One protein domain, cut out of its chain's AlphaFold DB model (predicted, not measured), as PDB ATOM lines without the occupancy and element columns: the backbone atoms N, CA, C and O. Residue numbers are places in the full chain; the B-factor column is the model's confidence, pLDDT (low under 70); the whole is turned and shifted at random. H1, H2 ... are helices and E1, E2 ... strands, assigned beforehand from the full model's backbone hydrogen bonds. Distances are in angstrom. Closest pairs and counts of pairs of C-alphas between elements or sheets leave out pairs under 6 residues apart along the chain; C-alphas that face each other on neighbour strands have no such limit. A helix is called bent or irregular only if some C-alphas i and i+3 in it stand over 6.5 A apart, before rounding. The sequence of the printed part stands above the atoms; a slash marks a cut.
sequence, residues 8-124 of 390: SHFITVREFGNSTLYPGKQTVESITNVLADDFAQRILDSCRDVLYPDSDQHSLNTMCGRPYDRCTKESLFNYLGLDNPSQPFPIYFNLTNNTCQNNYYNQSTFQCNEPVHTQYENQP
ATOM      1  N   SER A   8     242.304 238.751 372.358       93.94
ATOM      2  CA  SER A   8     241.300 237.937 373.057       93.94
ATOM      3  C   SER A   8     239.978 238.659 373.348       93.94
ATOM      4  O   SER A   8     239.004 237.997 373.692       93.94
ATOM      5  N   HIS A   9     239.910 239.989 373.214       93.50
ATOM      6  CA  HIS A   9     238.666 240.735 373.423       93.50
ATOM      7  C   HIS A   9     237.688 240.592 372.259       93.50
ATOM      8  O   HIS A   9     236.490 240.678 372.480       93.50
ATOM      9  N   PHE A  10     238.178 240.394 371.036       94.50
ATOM     10  CA  PHE A  10     237.346 240.409 369.830       94.50
ATOM     11  C   PHE A  10     237.533 239.169 368.946       94.50
ATOM     12  O   PHE A  10     236.861 239.041 367.928       94.50
ATOM     13  N   ILE A  11     238.415 238.240 369.331       95.69
ATOM     14  CA  ILE A  11     238.603 236.953 368.654       95.69
ATOM     15  C   ILE A  11     238.340 235.806 369.621       95.69
ATOM     16  O   ILE A  11     238.828 235.801 370.748       95.69
ATOM     17  N   THR A  12     237.614 234.796 369.151       95.69
ATOM     18  CA  THR A  12     237.425 233.520 369.849       95.69
ATOM     19  C   THR A  12     237.807 232.372 368.924       95.69
ATOM     20  O   THR A  12     237.386 232.339 367.768       95.69
ATOM     21  N   VAL A  13     238.601 231.420 369.420       96.19
ATOM     22  CA  VAL A  13     238.900 230.195 368.668       96.19
ATOM     23  C   VAL A  13     237.649 229.329 368.622       96.19
ATOM     24  O   VAL A  13     237.021 229.087 369.651       96.19
ATOM     25  N   ARG A  14     237.287 228.881 367.422       95.12
ATOM     26  CA  ARG A  14     236.115 228.043 367.192       95.12
ATOM     27  C   ARG A  14     236.498 226.569 367.162       95.12
ATOM     28  O   ARG A  14     235.825 225.761 367.793       95.12
ATOM     29  N   GLU A  15     237.593 226.238 366.486       96.19
ATOM     30  CA  GLU A  15     238.078 224.864 366.355       96.19
ATOM     31  C   GLU A  15     239.586 224.786 366.580       96.19
ATOM     32  O   GLU A  15     240.356 225.641 366.130       96.19
ATOM     33  N   PHE A  16     239.990 223.729 367.282       94.94
ATOM     34  CA  PHE A  16     241.382 223.392 367.545       94.94
ATOM     35  C   PHE A  16     241.742 222.092 366.831       94.94
ATOM     36  O   PHE A  16     240.941 221.156 366.793       94.94
ATOM     37  N   GLY A  17     242.971 222.022 366.339       92.06
ATOM     38  CA  GLY A  17     243.578 220.825 365.773       92.06
ATOM     39  C   GLY A  17     244.788 220.384 366.588       92.06
ATOM     40  O   GLY A  17     245.174 221.021 367.572       92.06
ATOM     41  N   ASN A  18     245.402 219.276 366.179       92.75
ATOM     42  CA  ASN A  18     246.652 218.796 366.764       92.75
ATOM     43  C   ASN A  18     247.808 219.107 365.816       92.75
ATOM     44  O   ASN A  18     247.768 218.745 364.641       92.75
ATOM     45  N   SER A  19     248.866 219.727 366.338       88.19
ATOM     46  CA  SER A  19     250.039 220.047 365.533       88.19
ATOM     47  C   SER A  19     250.798 218.780 365.144       88.19
ATOM     48  O   SER A  19     251.254 218.020 365.998       88.19
ATOM     49  N   THR A  20     250.987 218.589 363.841       87.44
ATOM     50  CA  THR A  20     251.844 217.536 363.276       87.44
ATOM     51  C   THR A  20     253.331 217.880 363.380       87.44
ATOM     52  O   THR A  20     254.169 216.982 363.405       87.44
ATOM     53  N   LEU A  21     253.661 219.173 363.477       88.12
ATOM     54  CA  LEU A  21     255.029 219.690 363.588       88.12
ATOM     55  C   LEU A  21     255.524 219.737 365.040       88.12
ATOM     56  O   LEU A  21     256.715 219.565 365.292       88.12
ATOM     57  N   TYR A  22     254.617 219.955 365.994       89.44
ATOM     58  CA  TYR A  22     254.941 220.096 367.412       89.44
ATOM     59  C   TYR A  22     254.053 219.176 368.266       89.44
ATOM     60  O   TYR A  22     252.980 219.594 368.710       89.44
ATOM     61  N   PRO A  23     254.486 217.928 368.529       88.69
ATOM     62  CA  PRO A  23     253.710 216.967 369.310       88.69
ATOM     63  C   PRO A  23     253.258 217.535 370.665       88.69
ATOM     64  O   PRO A  23     254.054 218.096 371.418       88.69
ATOM     65  N   GLY A  24     251.966 217.398 370.973       89.69
ATOM     66  CA  GLY A  24     251.358 217.919 372.206       89.69
ATOM     67  C   GLY A  24     250.970 219.404 372.167       89.69
ATOM     68  O   GLY A  24     250.492 219.928 373.174       89.69
ATOM     69  N   LYS A  25     251.150 220.095 371.034       92.12
ATOM     70  CA  LYS A  25     250.635 221.455 370.809       92.12
ATOM     71  C   LYS A  25     249.377 221.429 369.946       92.12
ATOM     72  O   LYS A  25     249.238 220.584 369.063       92.12
ATOM     73  N   GLN A  26     248.481 222.382 370.193       92.38
ATOM     74  CA  GLN A  26     247.265 222.571 369.406       92.38
ATOM     75  C   GLN A  26     247.483 223.592 368.288       92.38
ATOM     76  O   GLN A  26     248.197 224.580 368.474       92.38
ATOM     77  N   THR A  27     246.854 223.346 367.144       92.81
ATOM     78  CA  THR A  27     246.682 224.310 366.051       92.81
ATOM     79  C   THR A  27     245.326 224.994 366.179       92.81
ATOM     80  O   THR A  27     244.409 224.473 366.815       92.81
ATOM     81  N   VAL A  28     245.204 226.188 365.603       93.62
ATOM     82  CA  VAL A  28     243.927 226.895 365.470       93.62
ATOM     83  C   VAL A  28     243.417 226.632 364.061       93.62
ATOM     84  O   VAL A  28     244.069 227.036 363.104       93.62
ATOM     85  N   GLU A  29     242.282 225.946 363.949       93.88
ATOM     86  CA  GLU A  29     241.711 225.535 362.657       93.88
ATOM     87  C   GLU A  29     240.642 226.516 362.174       93.88
ATOM     88  O   GLU A  29     240.471 226.710 360.978       93.88
ATOM     89  N   SER A  30     239.935 227.183 363.089       96.44
ATOM     90  CA  SER A  30     239.030 228.275 362.730       96.44
ATOM     91  C   SER A  30     238.808 229.245 363.886       96.44
ATOM     92  O   SER A  30     238.904 228.887 365.067       96.44
ATOM     93  N   ILE A  31     238.500 230.502 363.557       96.75
ATOM     94  CA  ILE A  31     238.230 231.562 364.542       96.75
ATOM     95  C   ILE A  31     236.947 232.316 364.218       96.75
ATOM     96  O   ILE A  31     236.527 232.398 363.069       96.75
ATOM     97  N   THR A  32     236.354 232.927 365.238       97.00
ATOM     98  CA  THR A  32     235.347 233.981 365.090       97.00
ATOM     99  C   THR A  32     235.976 235.317 365.454       97.00
ATOM    100  O   THR A  32     236.605 235.425 366.505       97.00
ATOM    101  N   ASN A  33     235.802 236.326 364.603       96.00
ATOM    102  CA  ASN A  33     236.256 237.693 364.830       96.00
ATOM    103  C   ASN A  33     235.046 238.634 364.830       96.00
ATOM    104  O   ASN A  33     234.322 238.716 363.840       96.00
ATOM    105  N   VAL A  34     234.817 239.327 365.941       95.75
ATOM    106  CA  VAL A  34     233.689 240.244 366.101       95.75
ATOM    107  C   VAL A  34     234.145 241.658 365.764       95.75
ATOM    108  O   VAL A  34     235.046 242.202 366.403       95.75
ATOM    109  N   LEU A  35     233.517 242.268 364.764       95.62
ATOM    110  CA  LEU A  35     233.821 243.613 364.286       95.62
ATOM    111  C   LEU A  35     232.618 244.528 364.503       95.62
ATOM    112  O   LEU A  35     231.472 244.094 364.387       95.62
ATOM    113  N   ALA A  36     232.870 245.806 364.761       95.44
ATOM    114  CA  ALA A  36     231.810 246.800 364.692       95.44
ATOM    115  C   ALA A  36     231.268 246.914 363.254       95.44
ATOM    116  O   ALA A  36     232.031 246.932 362.285       95.44
ATOM    117  N   ASP A  37     229.948 246.985 363.112       95.69
ATOM    118  CA  ASP A  37     229.276 247.081 361.811       95.69
ATOM    119  C   ASP A  37     229.692 248.343 361.037       95.69
ATOM    120  O   ASP A  37     230.005 248.285 359.844       95.69
ATOM    121  N   ASP A  38     229.791 249.477 361.736       95.38
ATOM    122  CA  ASP A  38     230.260 250.747 361.181       95.38
ATOM    123  C   ASP A  38     231.731 250.680 360.755       95.38
ATOM    124  O   ASP A  38     232.113 251.283 359.753       95.38
ATOM    125  N   PHE A  39     232.560 249.919 361.472       95.31
ATOM    126  CA  PHE A  39     233.959 249.709 361.107       95.31
ATOM    127  C   PHE A  39     234.087 248.940 359.787       95.31
ATOM    128  O   PHE A  39     234.852 249.343 358.909       95.31
ATOM    129  N   ALA A  40     233.298 247.878 359.611       96.38
ATOM    130  CA  ALA A  40     233.266 247.113 358.369       96.38
ATOM    131  C   ALA A  40     232.775 247.957 357.181       96.38
ATOM    132  O   ALA A  40     233.342 247.873 356.089       96.38
ATOM    133  N   GLN A  41     231.772 248.816 357.400       96.88
ATOM    134  CA  GLN A  41     231.299 249.740 356.369       96.88
ATOM    135  C   GLN A  41     232.380 250.750 355.966       96.88
ATOM    136  O   GLN A  41     232.596 250.957 354.774       96.88
ATOM    137  N   ARG A  42     233.101 251.338 356.932       95.75
ATOM    138  CA  ARG A  42     234.182 252.289 356.630       95.75
ATOM    139  C   ARG A  42     235.294 251.669 355.784       95.75
ATOM    140  O   ARG A  42     235.806 252.347 354.901       95.75
ATOM    141  N   ILE A  43     235.629 250.396 356.015       95.38
ATOM    142  CA  ILE A  43     236.607 249.657 355.196       95.38
ATOM    143  C   ILE A  43     236.109 249.472 353.761       95.38
ATOM    144  O   ILE A  43     236.864 249.682 352.813       95.38
ATOM    145  N   LEU A  44     234.845 249.075 353.582       95.75
ATOM    146  CA  LEU A  44     234.272 248.945 352.243       95.75
ATOM    147  C   LEU A  44     234.285 250.296 351.518       95.75
ATOM    148  O   LEU A  44     234.709 250.374 350.369       95.75
ATOM    149  N   ASP A  45     233.857 251.358 352.198       94.62
ATOM    150  CA  ASP A  45     233.737 252.693 351.616       94.62
ATOM    151  C   ASP A  45     235.093 253.296 351.230       94.62
ATOM    152  O   ASP A  45     235.172 253.980 350.210       94.62
ATOM    153  N   SER A  46     236.159 253.051 352.005       94.12
ATOM    154  CA  SER A  46     237.504 253.554 351.689       94.12
ATOM    155  C   SER A  46     238.109 252.902 350.447       94.12
ATOM    156  O   SER A  46     238.940 253.513 349.786       94.12
ATOM    157  N   CYS A  47     237.692 251.675 350.128       93.06
ATOM    158  CA  CYS A  47     238.248 250.881 349.030       93.06
ATOM    159  C   CYS A  47     237.287 250.737 347.844       93.06
ATOM    160  O   CYS A  47     237.607 250.039 346.882       93.06
ATOM    161  N   ARG A  48     236.102 251.356 347.921       92.88
ATOM    162  CA  ARG A  48     235.000 251.126 346.986       92.88
ATOM    163  C   ARG A  48     235.419 251.377 345.544       92.88
ATOM    164  O   ARG A  48     235.261 250.510 344.692       92.88
ATOM    165  N   ASP A  49     236.002 252.538 345.294       92.19
ATOM    166  CA  ASP A  49     236.229 253.027 343.938       92.19
ATOM    167  C   ASP A  49     237.649 252.755 343.423       92.19
ATOM    168  O   ASP A  49     238.007 253.213 342.346       92.19
ATOM    169  N   VAL A  50     238.436 251.946 344.145       91.69
ATOM    170  CA  VAL A  50     239.811 251.607 343.756       91.69
ATOM    171  C   VAL A  50     239.806 250.736 342.503       91.69
ATOM    172  O   VAL A  50     239.205 249.652 342.476       91.69
ATOM    173  N   LEU A  51     240.530 251.182 341.479       85.56
ATOM    174  CA  LEU A  51     240.587 250.518 340.185       85.56
ATOM    175  C   LEU A  51     241.753 249.532 340.117       85.56
ATOM    176  O   LEU A  51     242.822 249.730 340.694       85.56
ATOM    177  N   TYR A  52     241.530 248.436 339.406       75.81
ATOM    178  CA  TYR A  52     242.559 247.479 339.059       75.81
ATOM    179  C   TYR A  52     243.417 248.085 337.935       75.81
ATOM    180  O   TYR A  52     242.859 248.440 336.890       75.81
ATOM    181  N   PRO A  53     244.750 248.201 338.107       60.47
ATOM    182  CA  PRO A  53     245.611 248.921 337.164       60.47
ATOM    183  C   PRO A  53     245.551 248.413 335.717       60.47
ATOM    184  O   PRO A  53     245.848 249.167 334.799       60.47
ATOM    185  N   ASP A  54     245.194 247.141 335.519       53.19
ATOM    186  CA  ASP A  54     245.214 246.464 334.219       53.19
ATOM    187  C   ASP A  54     243.889 246.518 333.436       53.19
ATOM    188  O   ASP A  54     243.858 246.119 332.278       53.19
ATOM    189  N   SER A  55     242.768 246.938 334.028       59.59
ATOM    190  CA  SER A  55     241.463 246.735 333.366       59.59
ATOM    191  C   SER A  55     240.446 247.854 333.535       59.59
ATOM    192  O   SER A  55     239.347 247.735 332.995       59.59
ATOM    193  N   ASP A  56     240.779 248.932 334.260       65.81
ATOM    194  CA  ASP A  56     239.814 249.994 334.614       65.81
ATOM    195  C   ASP A  56     238.562 249.411 335.320       65.81
ATOM    196  O   ASP A  56     237.480 249.995 335.316       65.81
ATOM    197  N   GLN A  57     238.689 248.210 335.906       78.50
ATOM    198  CA  GLN A  57     237.641 247.536 336.670       78.50
ATOM    199  C   GLN A  57     237.871 247.746 338.160       78.50
ATOM    200  O   GLN A  57     239.004 247.780 338.624       78.50
ATOM    201  N   HIS A  58     236.801 247.799 338.947       85.75
ATOM    202  CA  HIS A  58     236.926 247.902 340.398       85.75
ATOM    203  C   HIS A  58     237.600 246.666 341.002       85.75
ATOM    204  O   HIS A  58     237.170 245.535 340.760       85.75
ATOM    205  N   SER A  59     238.584 246.890 341.875       89.06
ATOM    206  CA  SER A  59     239.304 245.824 342.589       89.06
ATOM    207  C   SER A  59     238.363 244.913 343.392       89.06
ATOM    208  O   SER A  59     238.615 243.716 343.555       89.06
ATOM    209  N   LEU A  60     237.219 245.446 343.838       91.06
ATOM    210  CA  LEU A  60     236.182 244.686 344.536       91.06
ATOM    211  C   LEU A  60     235.532 243.578 343.696       91.06
ATOM    212  O   LEU A  60     235.035 242.623 344.287       91.06
ATOM    213  N   ASN A  61     235.587 243.633 342.358       86.00
ATOM    214  CA  ASN A  61     235.125 242.521 341.514       86.00
ATOM    215  C   ASN A  61     235.865 241.212 341.833       86.00
ATOM    216  O   ASN A  61     235.277 240.136 341.746       86.00
ATOM    217  N   THR A  62     237.130 241.310 342.247       85.25
ATOM    218  CA  THR A  62     237.978 240.158 342.587       85.25
ATOM    219  C   THR A  62     237.995 239.878 344.090       85.25
ATOM    220  O   THR A  62     238.218 238.747 344.511       85.25
ATOM    221  N   MET A  63     237.758 240.897 344.920       88.00
ATOM    222  CA  MET A  63     237.899 240.800 346.380       88.00
ATOM    223  C   MET A  63     236.582 240.605 347.143       88.00
ATOM    224  O   MET A  63     236.610 240.519 348.365       88.00
ATOM    225  N   CYS A  64     235.435 240.546 346.461       91.62
ATOM    226  CA  CYS A  64     234.124 240.474 347.115       91.62
ATOM    227  C   CYS A  64     233.332 239.188 346.812       91.62
ATOM    228  O   CYS A  64     232.211 239.019 347.293       91.62
ATOM    229  N   GLY A  65     233.869 238.299 345.966       83.19
ATOM    230  CA  GLY A  65     233.179 237.086 345.498       83.19
ATOM    231  C   GLY A  65     231.915 237.355 344.669       83.19
ATOM    232  O   GLY A  65     231.149 236.436 344.376       83.19
ATOM    233  N   ARG A  66     231.655 238.624 344.334       87.31
ATOM    234  CA  ARG A  66     230.473 239.130 343.628       87.31
ATOM    235  C   ARG A  66     230.852 240.402 342.860       87.31
ATOM    236  O   ARG A  66     231.821 241.055 343.241       87.31
ATOM    237  N   PRO A  67     230.077 240.785 341.830       86.50
ATOM    238  CA  PRO A  67     230.291 242.044 341.119       86.50
ATOM    239  C   PRO A  67     230.266 243.271 342.044       86.50
ATOM    240  O   PRO A  67     229.509 243.302 343.017       86.50
ATOM    241  N   TYR A  68     231.083 244.274 341.714       86.19
ATOM    242  CA  TYR A  68     231.308 245.516 342.463       86.19
ATOM    243  C   TYR A  68     230.016 246.219 342.890       86.19
ATOM    244  O   TYR A  68     229.871 246.607 344.048       86.19
ATOM    245  N   ASP A  69     229.053 246.334 341.979       89.44
ATOM    246  CA  ASP A  69     227.763 246.997 342.193       89.44
ATOM    247  C   ASP A  69     226.895 246.297 343.251       89.44
ATOM    248  O   ASP A  69     226.026 246.917 343.865       89.44
ATOM    249  N   ARG A  70     227.156 245.009 343.494       92.25
ATOM    250  CA  ARG A  70     226.481 244.170 344.492       92.25
ATOM    251  C   ARG A  70     227.374 243.818 345.679       92.25
ATOM    252  O   ARG A  70     226.990 242.973 346.491       92.25
ATOM    253  N   CYS A  71     228.548 244.439 345.787       95.25
ATOM    254  CA  CYS A  71     229.437 244.234 346.914       95.25
ATOM    255  C   CYS A  71     228.927 244.990 348.150       95.25
ATOM    256  O   CYS A  71     228.748 246.207 348.147       95.25
ATOM    257  N   THR A  72     228.700 244.238 349.219       97.00
ATOM    258  CA  THR A  72     228.296 244.699 350.553       97.00
ATOM    259  C   THR A  72     229.410 244.411 351.556       97.00
ATOM    260  O   THR A  72     230.312 243.617 351.273       97.00
ATOM    261  N   LYS A  73     229.362 245.021 352.746       96.69
ATOM    262  CA  LYS A  73     230.353 244.739 353.798       96.69
ATOM    263  C   LYS A  73     230.278 243.269 354.216       96.69
ATOM    264  O   LYS A  73     231.307 242.628 354.384       96.69
ATOM    265  N   GLU A  74     229.080 242.696 354.271       96.44
ATOM    266  CA  GLU A  74     228.865 241.289 354.593       96.44
ATOM    267  C   GLU A  74     229.516 240.387 353.548       96.44
ATOM    268  O   GLU A  74     230.269 239.491 353.909       96.44
ATOM    269  N   SER A  75     229.292 240.643 352.255       96.69
ATOM    270  CA  SER A  75     229.913 239.836 351.197       96.69
ATOM    271  C   SER A  75     231.430 240.001 351.143       96.69
ATOM    272  O   SER A  75     232.125 239.013 350.937       96.69
ATOM    273  N   LEU A  76     231.954 241.212 351.369       96.56
ATOM    274  CA  LEU A  76     233.395 241.458 351.406       96.56
ATOM    275  C   LEU A  76     234.055 240.660 352.536       96.56
ATOM    276  O   LEU A  76     234.990 239.902 352.296       96.56
ATOM    277  N   PHE A  77     233.551 240.784 353.765       96.56
ATOM    278  CA  PHE A  77     234.114 240.064 354.906       96.56
ATOM    279  C   PHE A  77     233.856 238.554 354.832       96.56
ATOM    280  O   PHE A  77     234.718 237.781 355.243       96.56
ATOM    281  N   ASN A  78     232.737 238.111 354.248       95.81
ATOM    282  CA  ASN A  78     232.509 236.692 353.969       95.81
ATOM    283  C   ASN A  78     233.525 236.150 352.960       95.81
ATOM    284  O   ASN A  78     234.079 235.077 353.167       95.81
ATOM    285  N   TYR A  79     233.834 236.908 351.906       95.69
ATOM    286  CA  TYR A  79     234.860 236.510 350.951       95.69
ATOM    287  C   TYR A  79     236.235 236.433 351.613       95.69
ATOM    288  O   TYR A  79     236.889 235.399 351.542       95.69
ATOM    289  N   LEU A  80     236.644 237.477 352.336       94.38
ATOM    290  CA  LEU A  80     237.943 237.521 353.015       94.38
ATOM    291  C   LEU A  80     238.141 236.410 354.057       94.38
ATOM    292  O   LEU A  80     239.289 236.079 354.349       94.38
ATOM    293  N   GLY A  81     237.056 235.900 354.646       94.25
ATOM    294  CA  GLY A  81     237.104 234.934 355.743       94.25
ATOM    295  C   GLY A  81     236.625 233.517 355.426       94.25
ATOM    296  O   GLY A  81     236.932 232.604 356.191       94.25
ATOM    297  N   LEU A  82     235.886 233.297 354.335       93.38
ATOM    298  CA  LEU A  82     235.309 231.991 353.990       93.38
ATOM    299  C   LEU A  82     235.443 231.642 352.504       93.38
ATOM    300  O   LEU A  82     235.863 230.528 352.200       93.38
ATOM    301  N   ASP A  83     235.124 232.563 351.594       88.62
ATOM    302  CA  ASP A  83     235.022 232.212 350.167       88.62
ATOM    303  C   ASP A  83     236.334 232.413 349.381       88.62
ATOM    304  O   ASP A  83     236.449 231.935 348.252       88.62
ATOM    305  N   ASN A  84     237.330 233.101 349.948       84.50
ATOM    306  CA  ASN A  84     238.629 233.316 349.311       84.50
ATOM    307  C   ASN A  84     239.456 232.012 349.314       84.50
ATOM    308  O   ASN A  84     239.883 231.570 350.384       84.50
ATOM    309  N   PRO A  85     239.779 231.426 348.143       79.56
ATOM    310  CA  PRO A  85     240.518 230.164 348.059       79.56
ATOM    311  C   PRO A  85     241.972 230.270 348.542       79.56
ATOM    312  O   PRO A  85     242.609 229.252 348.798       79.56
ATOM    313  N   SER A  86     242.511 231.485 348.663       83.62
ATOM    314  CA  SER A  86     243.881 231.730 349.123       83.62
ATOM    315  C   SER A  86     243.991 231.966 350.630       83.62
ATOM    316  O   SER A  86     245.087 232.239 351.123       83.62
ATOM    317  N   GLN A  87     242.890 231.900 351.382       82.75
ATOM    318  CA  GLN A  87     242.963 232.060 352.829       82.75
ATOM    319  C   GLN A  87     243.554 230.811 353.505       82.75
ATOM    320  O   GLN A  87     243.253 229.687 353.107       82.75
ATOM    321  N   PRO A  88     244.366 230.978 354.560       87.12
ATOM    322  CA  PRO A  88     245.049 229.857 355.198       87.12
ATOM    323  C   PRO A  88     244.121 228.988 356.058       87.12
ATOM    324  O   PRO A  88     244.342 227.786 356.160       87.12
ATOM    325  N   PHE A  89     243.108 229.586 356.691       92.81
ATOM    326  CA  PHE A  89     242.103 228.893 357.496       92.81
ATOM    327  C   PHE A  89     240.823 229.746 357.605       92.81
ATOM    328  O   PHE A  89     240.907 230.969 357.455       92.81
ATOM    329  N   PRO A  90     239.650 229.145 357.879       95.94
ATOM    330  CA  PRO A  90     238.385 229.870 357.984       95.94
ATOM    331  C   PRO A  90     238.344 230.907 359.117       95.94
ATOM    332  O   PRO A  90     238.616 230.610 360.288       95.94
ATOM    333  N   ILE A  91     237.899 232.117 358.780       97.06
ATOM    334  CA  ILE A  91     237.675 233.234 359.699       97.06
ATOM    335  C   ILE A  91     236.213 233.673 359.592       97.06
ATOM    336  O   ILE A  91     235.776 234.247 358.600       97.06
ATOM    337  N   TYR A  92     235.447 233.458 360.656       97.25
ATOM    338  CA  TYR A  92     234.053 233.881 360.726       97.25
ATOM    339  C   TYR A  92     233.968 235.316 361.247       97.25
ATOM    340  O   TYR A  92     234.118 235.558 362.446       97.25
ATOM    341  N   PHE A  93     233.724 236.273 360.356       96.81
ATOM    342  CA  PHE A  93     233.495 237.664 360.741       96.81
ATOM    343  C   PHE A  93     232.048 237.872 361.196       96.81
ATOM    344  O   PHE A  93     231.110 237.597 360.452       96.81
ATOM    345  N   ASN A  94     231.866 238.371 362.417       95.44
ATOM    346  CA  ASN A  94     230.562 238.715 362.975       95.44
ATOM    347  C   ASN A  94     230.457 240.235 363.138       95.44
ATOM    348  O   ASN A  94     231.214 240.820 363.913       95.44
ATOM    349  N   LEU A  95     229.541 240.866 362.405       95.56
ATOM    350  CA  LEU A  95     229.334 242.313 362.450       95.56
ATOM    351  C   LEU A  95     228.296 242.659 363.524       95.56
ATOM    352  O   LEU A  95     227.189 242.123 363.517       95.56
ATOM    353  N   THR A  96     228.646 243.551 364.451       93.50
ATOM    354  CA  THR A  96     227.768 243.944 365.561       93.50
ATOM    355  C   THR A  96     227.540 245.450 365.622       93.50
ATOM    356  O   THR A  96     228.467 246.246 365.500       93.50
ATOM    357  N   ASN A  97     226.286 245.829 365.871       90.88
ATOM    358  CA  ASN A  97     225.873 247.189 366.236       90.88
ATOM    359  C   ASN A  97     225.726 247.359 367.759       90.88
ATOM    360  O   ASN A  97     225.323 248.417 368.242       90.88
ATOM    361  N   ASN A  98     225.986 246.301 368.532       84.25
ATOM    362  CA  ASN A  98     225.751 246.297 369.965       84.25
ATOM    363  C   ASN A  98     226.910 246.960 370.715       84.25
ATOM    364  O   ASN A  98     227.845 246.293 371.154       84.25
ATOM    365  N   THR A  99     226.800 248.269 370.927       72.25
ATOM    366  CA  THR A  99     227.771 249.056 371.699       72.25
ATOM    367  C   THR A  99     227.781 248.725 373.194       72.25
ATOM    368  O   THR A  99     228.623 249.238 373.925       72.25
ATOM    369  N   CYS A 100     226.847 247.902 373.688       71.19
ATOM    370  CA  CYS A 100     226.806 247.490 375.093       71.19
ATOM    371  C   CYS A 100     227.753 246.322 375.406       71.19
ATOM    372  O   CYS A 100     227.982 246.034 376.581       71.19
ATOM    373  N   GLN A 101     228.291 245.632 374.395       69.94
ATOM    374  CA  GLN A 101     229.269 244.562 374.589       69.94
ATOM    375  C   GLN A 101     230.662 245.055 374.189       69.94
ATOM    376  O   GLN A 101     230.890 245.337 373.031       69.94
ATOM    377  N   ASN A 102     231.634 245.112 375.099       76.25
ATOM    378  CA  ASN A 102     232.995 245.581 374.771       76.25
ATOM    379  C   ASN A 102     233.880 244.512 374.087       76.25
ATOM    380  O   ASN A 102     235.104 244.562 374.191       76.25
ATOM    381  N   ASN A 103     233.282 243.510 373.437       86.94
ATOM    382  CA  ASN A 103     233.972 242.348 372.869       86.94
ATOM    383  C   ASN A 103     234.022 242.365 371.329       86.94
ATOM    384  O   ASN A 103     233.895 241.326 370.681       86.94
ATOM    385  N   TYR A 104     234.185 243.549 370.739       92.38
ATOM    386  CA  TYR A 104     234.319 243.728 369.297       92.38
ATOM    387  C   TYR A 104     235.482 244.659 368.957       92.38
ATOM    388  O   TYR A 104     235.896 245.503 369.752       92.38
ATOM    389  N   TYR A 105     236.016 244.508 367.750       92.81
ATOM    390  CA  TYR A 105     237.056 245.380 367.231       92.81
ATOM    391  C   TYR A 105     236.438 246.603 366.549       92.81
ATOM    392  O   TYR A 105     235.622 246.474 365.635       92.81
ATOM    393  N   ASN A 106     236.851 247.792 366.984       92.62
ATOM    394  CA  ASN A 106     236.504 249.060 366.351       92.62
ATOM    395  C   ASN A 106     237.691 250.018 366.477       92.62
ATOM    396  O   ASN A 106     237.984 250.506 367.568       92.62
ATOM    397  N   GLN A 107     238.397 250.255 365.375       89.44
ATOM    398  CA  GLN A 107     239.461 251.255 365.307       89.44
ATOM    399  C   GLN A 107     239.117 252.353 364.303       89.44
ATOM    400  O   GLN A 107     238.232 252.212 363.451       89.44
ATOM    401  N   SER A 108     239.828 253.472 364.420       90.00
ATOM    402  CA  SER A 108     239.809 254.521 363.408       90.00
ATOM    403  C   SER A 108     240.290 253.969 362.068       90.00
ATOM    404  O   SER A 108     241.233 253.183 362.005       90.00
ATOM    405  N   THR A 109     239.644 254.416 361.003       91.62
ATOM    406  CA  THR A 109     239.980 254.103 359.612       91.62
ATOM    407  C   THR A 109     240.283 255.407 358.896       91.62
ATOM    408  O   THR A 109     239.704 256.429 359.264       91.62
ATOM    409  N   PHE A 110     241.108 255.355 357.855       91.69
ATOM    410  CA  PHE A 110     241.325 256.502 356.982       91.69
ATOM    411  C   PHE A 110     240.333 256.484 355.817       91.69
ATOM    412  O   PHE A 110     240.074 255.431 355.232       91.69
ATOM    413  N   GLN A 111     239.755 257.635 355.488       91.62
ATOM    414  CA  GLN A 111     238.985 257.821 354.261       91.62
ATOM    415  C   GLN A 111     239.923 257.982 353.060       91.62
ATOM    416  O   GLN A 111     241.073 258.393 353.187       91.62
ATOM    417  N   CYS A 112     239.428 257.696 351.859       92.50
ATOM    418  CA  CYS A 112     240.264 257.771 350.661       92.50
ATOM    419  C   CYS A 112     240.675 259.212 350.289       92.50
ATOM    420  O   CYS A 112     241.671 259.427 349.602       92.50
ATOM    421  N   ASN A 113     239.931 260.217 350.759       93.06
ATOM    422  CA  ASN A 113     240.176 261.636 350.501       93.06
ATOM    423  C   ASN A 113     240.971 262.341 351.614       93.06
ATOM    424  O   ASN A 113     241.059 263.569 351.606       93.06
ATOM    425  N   GLU A 114     241.537 261.599 352.565       92.00
ATOM    426  CA  GLU A 114     242.410 262.145 353.604       92.00
ATOM    427  C   GLU A 114     243.795 261.483 353.573       92.00
ATOM    428  O   GLU A 114     243.926 260.325 353.178       92.00
ATOM    429  N   PRO A 115     244.861 262.219 353.930       89.81
ATOM    430  CA  PRO A 115     246.198 261.650 354.008       89.81
ATOM    431  C   PRO A 115     246.327 260.705 355.207       89.81
ATOM    432  O   PRO A 115     245.763 260.944 356.278       89.81
ATOM    433  N   VAL A 116     247.152 259.670 355.054       90.56
ATOM    434  CA  VAL A 116     247.493 258.750 356.143       90.56
ATOM    435  C   VAL A 116     248.739 259.275 356.840       90.56
ATOM    436  O   VAL A 116     249.835 259.246 356.278       90.56
ATOM    437  N   HIS A 117     248.574 259.745 358.076       87.25
ATOM    438  CA  HIS A 117     249.683 260.188 358.915       87.25
ATOM    439  C   HIS A 117     249.702 259.401 360.226       87.25
ATOM    440  O   HIS A 117     248.885 259.614 361.122       87.25
ATOM    441  N   THR A 118     250.641 258.468 360.330       84.06
ATOM    442  CA  THR A 118     250.883 257.659 361.524       84.06
ATOM    443  C   THR A 118     252.358 257.729 361.909       84.06
ATOM    444  O   THR A 118     253.195 258.242 361.171       84.06
ATOM    445  N   GLN A 119     252.713 257.163 363.062       82.94
ATOM    446  CA  GLN A 119     254.116 257.026 363.470       82.94
ATOM    447  C   GLN A 119     254.961 256.147 362.522       82.94
ATOM    448  O   GLN A 119     256.184 256.150 362.632       82.94
ATOM    449  N   TYR A 120     254.324 255.384 361.624       77.94
ATOM    450  CA  TYR A 120     254.983 254.457 360.698       77.94
ATOM    451  C   TYR A 120     254.848 254.869 359.230       77.94
ATOM    452  O   TYR A 120     255.684 254.494 358.413       77.94
ATOM    453  N   GLU A 121     253.811 255.632 358.890       80.69
ATOM    454  CA  GLU A 121     253.450 255.942 357.510       80.69
ATOM    455  C   GLU A 121     253.091 257.413 357.356       80.69
ATOM    456  O   GLU A 121     252.399 258.000 358.186       80.69
ATOM    457  N   ASN A 122     253.542 257.993 356.251       86.25
ATOM    458  CA  ASN A 122     253.189 259.342 355.848       86.25
ATOM    459  C   ASN A 122     252.857 259.327 354.354       86.25
ATOM    460  O   ASN A 122     253.750 259.502 353.522       86.25
ATOM    461  N   GLN A 123     251.598 259.040 354.021       84.06
ATOM    462  CA  GLN A 123     251.129 258.916 352.642       84.06
ATOM    463  C   GLN A 123     250.140 260.030 352.278       84.06
ATOM    464  O   GLN A 123     249.313 260.423 353.109       84.06
ATOM    465  N   PRO A 124     250.204 260.551 351.036       87.25
ATOM    466  CA  PRO A 124     249.189 261.467 350.533       87.25
ATOM    467  C   PRO A 124     247.829 260.763 350.414       87.25
ATOM    468  O   PRO A 124     247.750 259.537 350.417       87.25
TER     469      PRO A 124
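Overview. This is residues 8 to 124 of the 390 residues of the protein "Hypothetical protein" of Rotaria sordida (UniProt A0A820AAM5). The long bent hairpin E1 and E2 makes a small sheet with E3; H3 sits beside E3, and residues 117 to 122 stick out. The 117 printed residues, under half in named elements, hold E1, E2, H1, H2, H3, E3, class mixed. The mixed sheet runs E1, E2, E3; the whole is loose, radius of gyration of the C-alphas 17.0 A, spans 49, 36 and 30 A.

Along the chain. Find C-alpha 26 at (247.265, 222.571, 369.406), where E2, residues 26 to 36, begins its 29.1 A. E1 is 11 to 18, H1 37 to 47, H2 60 to 63, H3 73 to 83, and E3, 91 to 96, ends at (227.768, 243.944, 365.561).

Arrangement. N 12 and O 32 of antiparallel E1 and E2 are 2.9 A apart. H3 stands at the sheet's level, height 2.7 A, and touches H1, about perpendicular at 85 degrees. Every O i to N i+4 pair in H1 and H3 is within hydrogen-bond range.

Size, cuts and confidence. pLDDT is under 70 at residues 53 to 56 and 101.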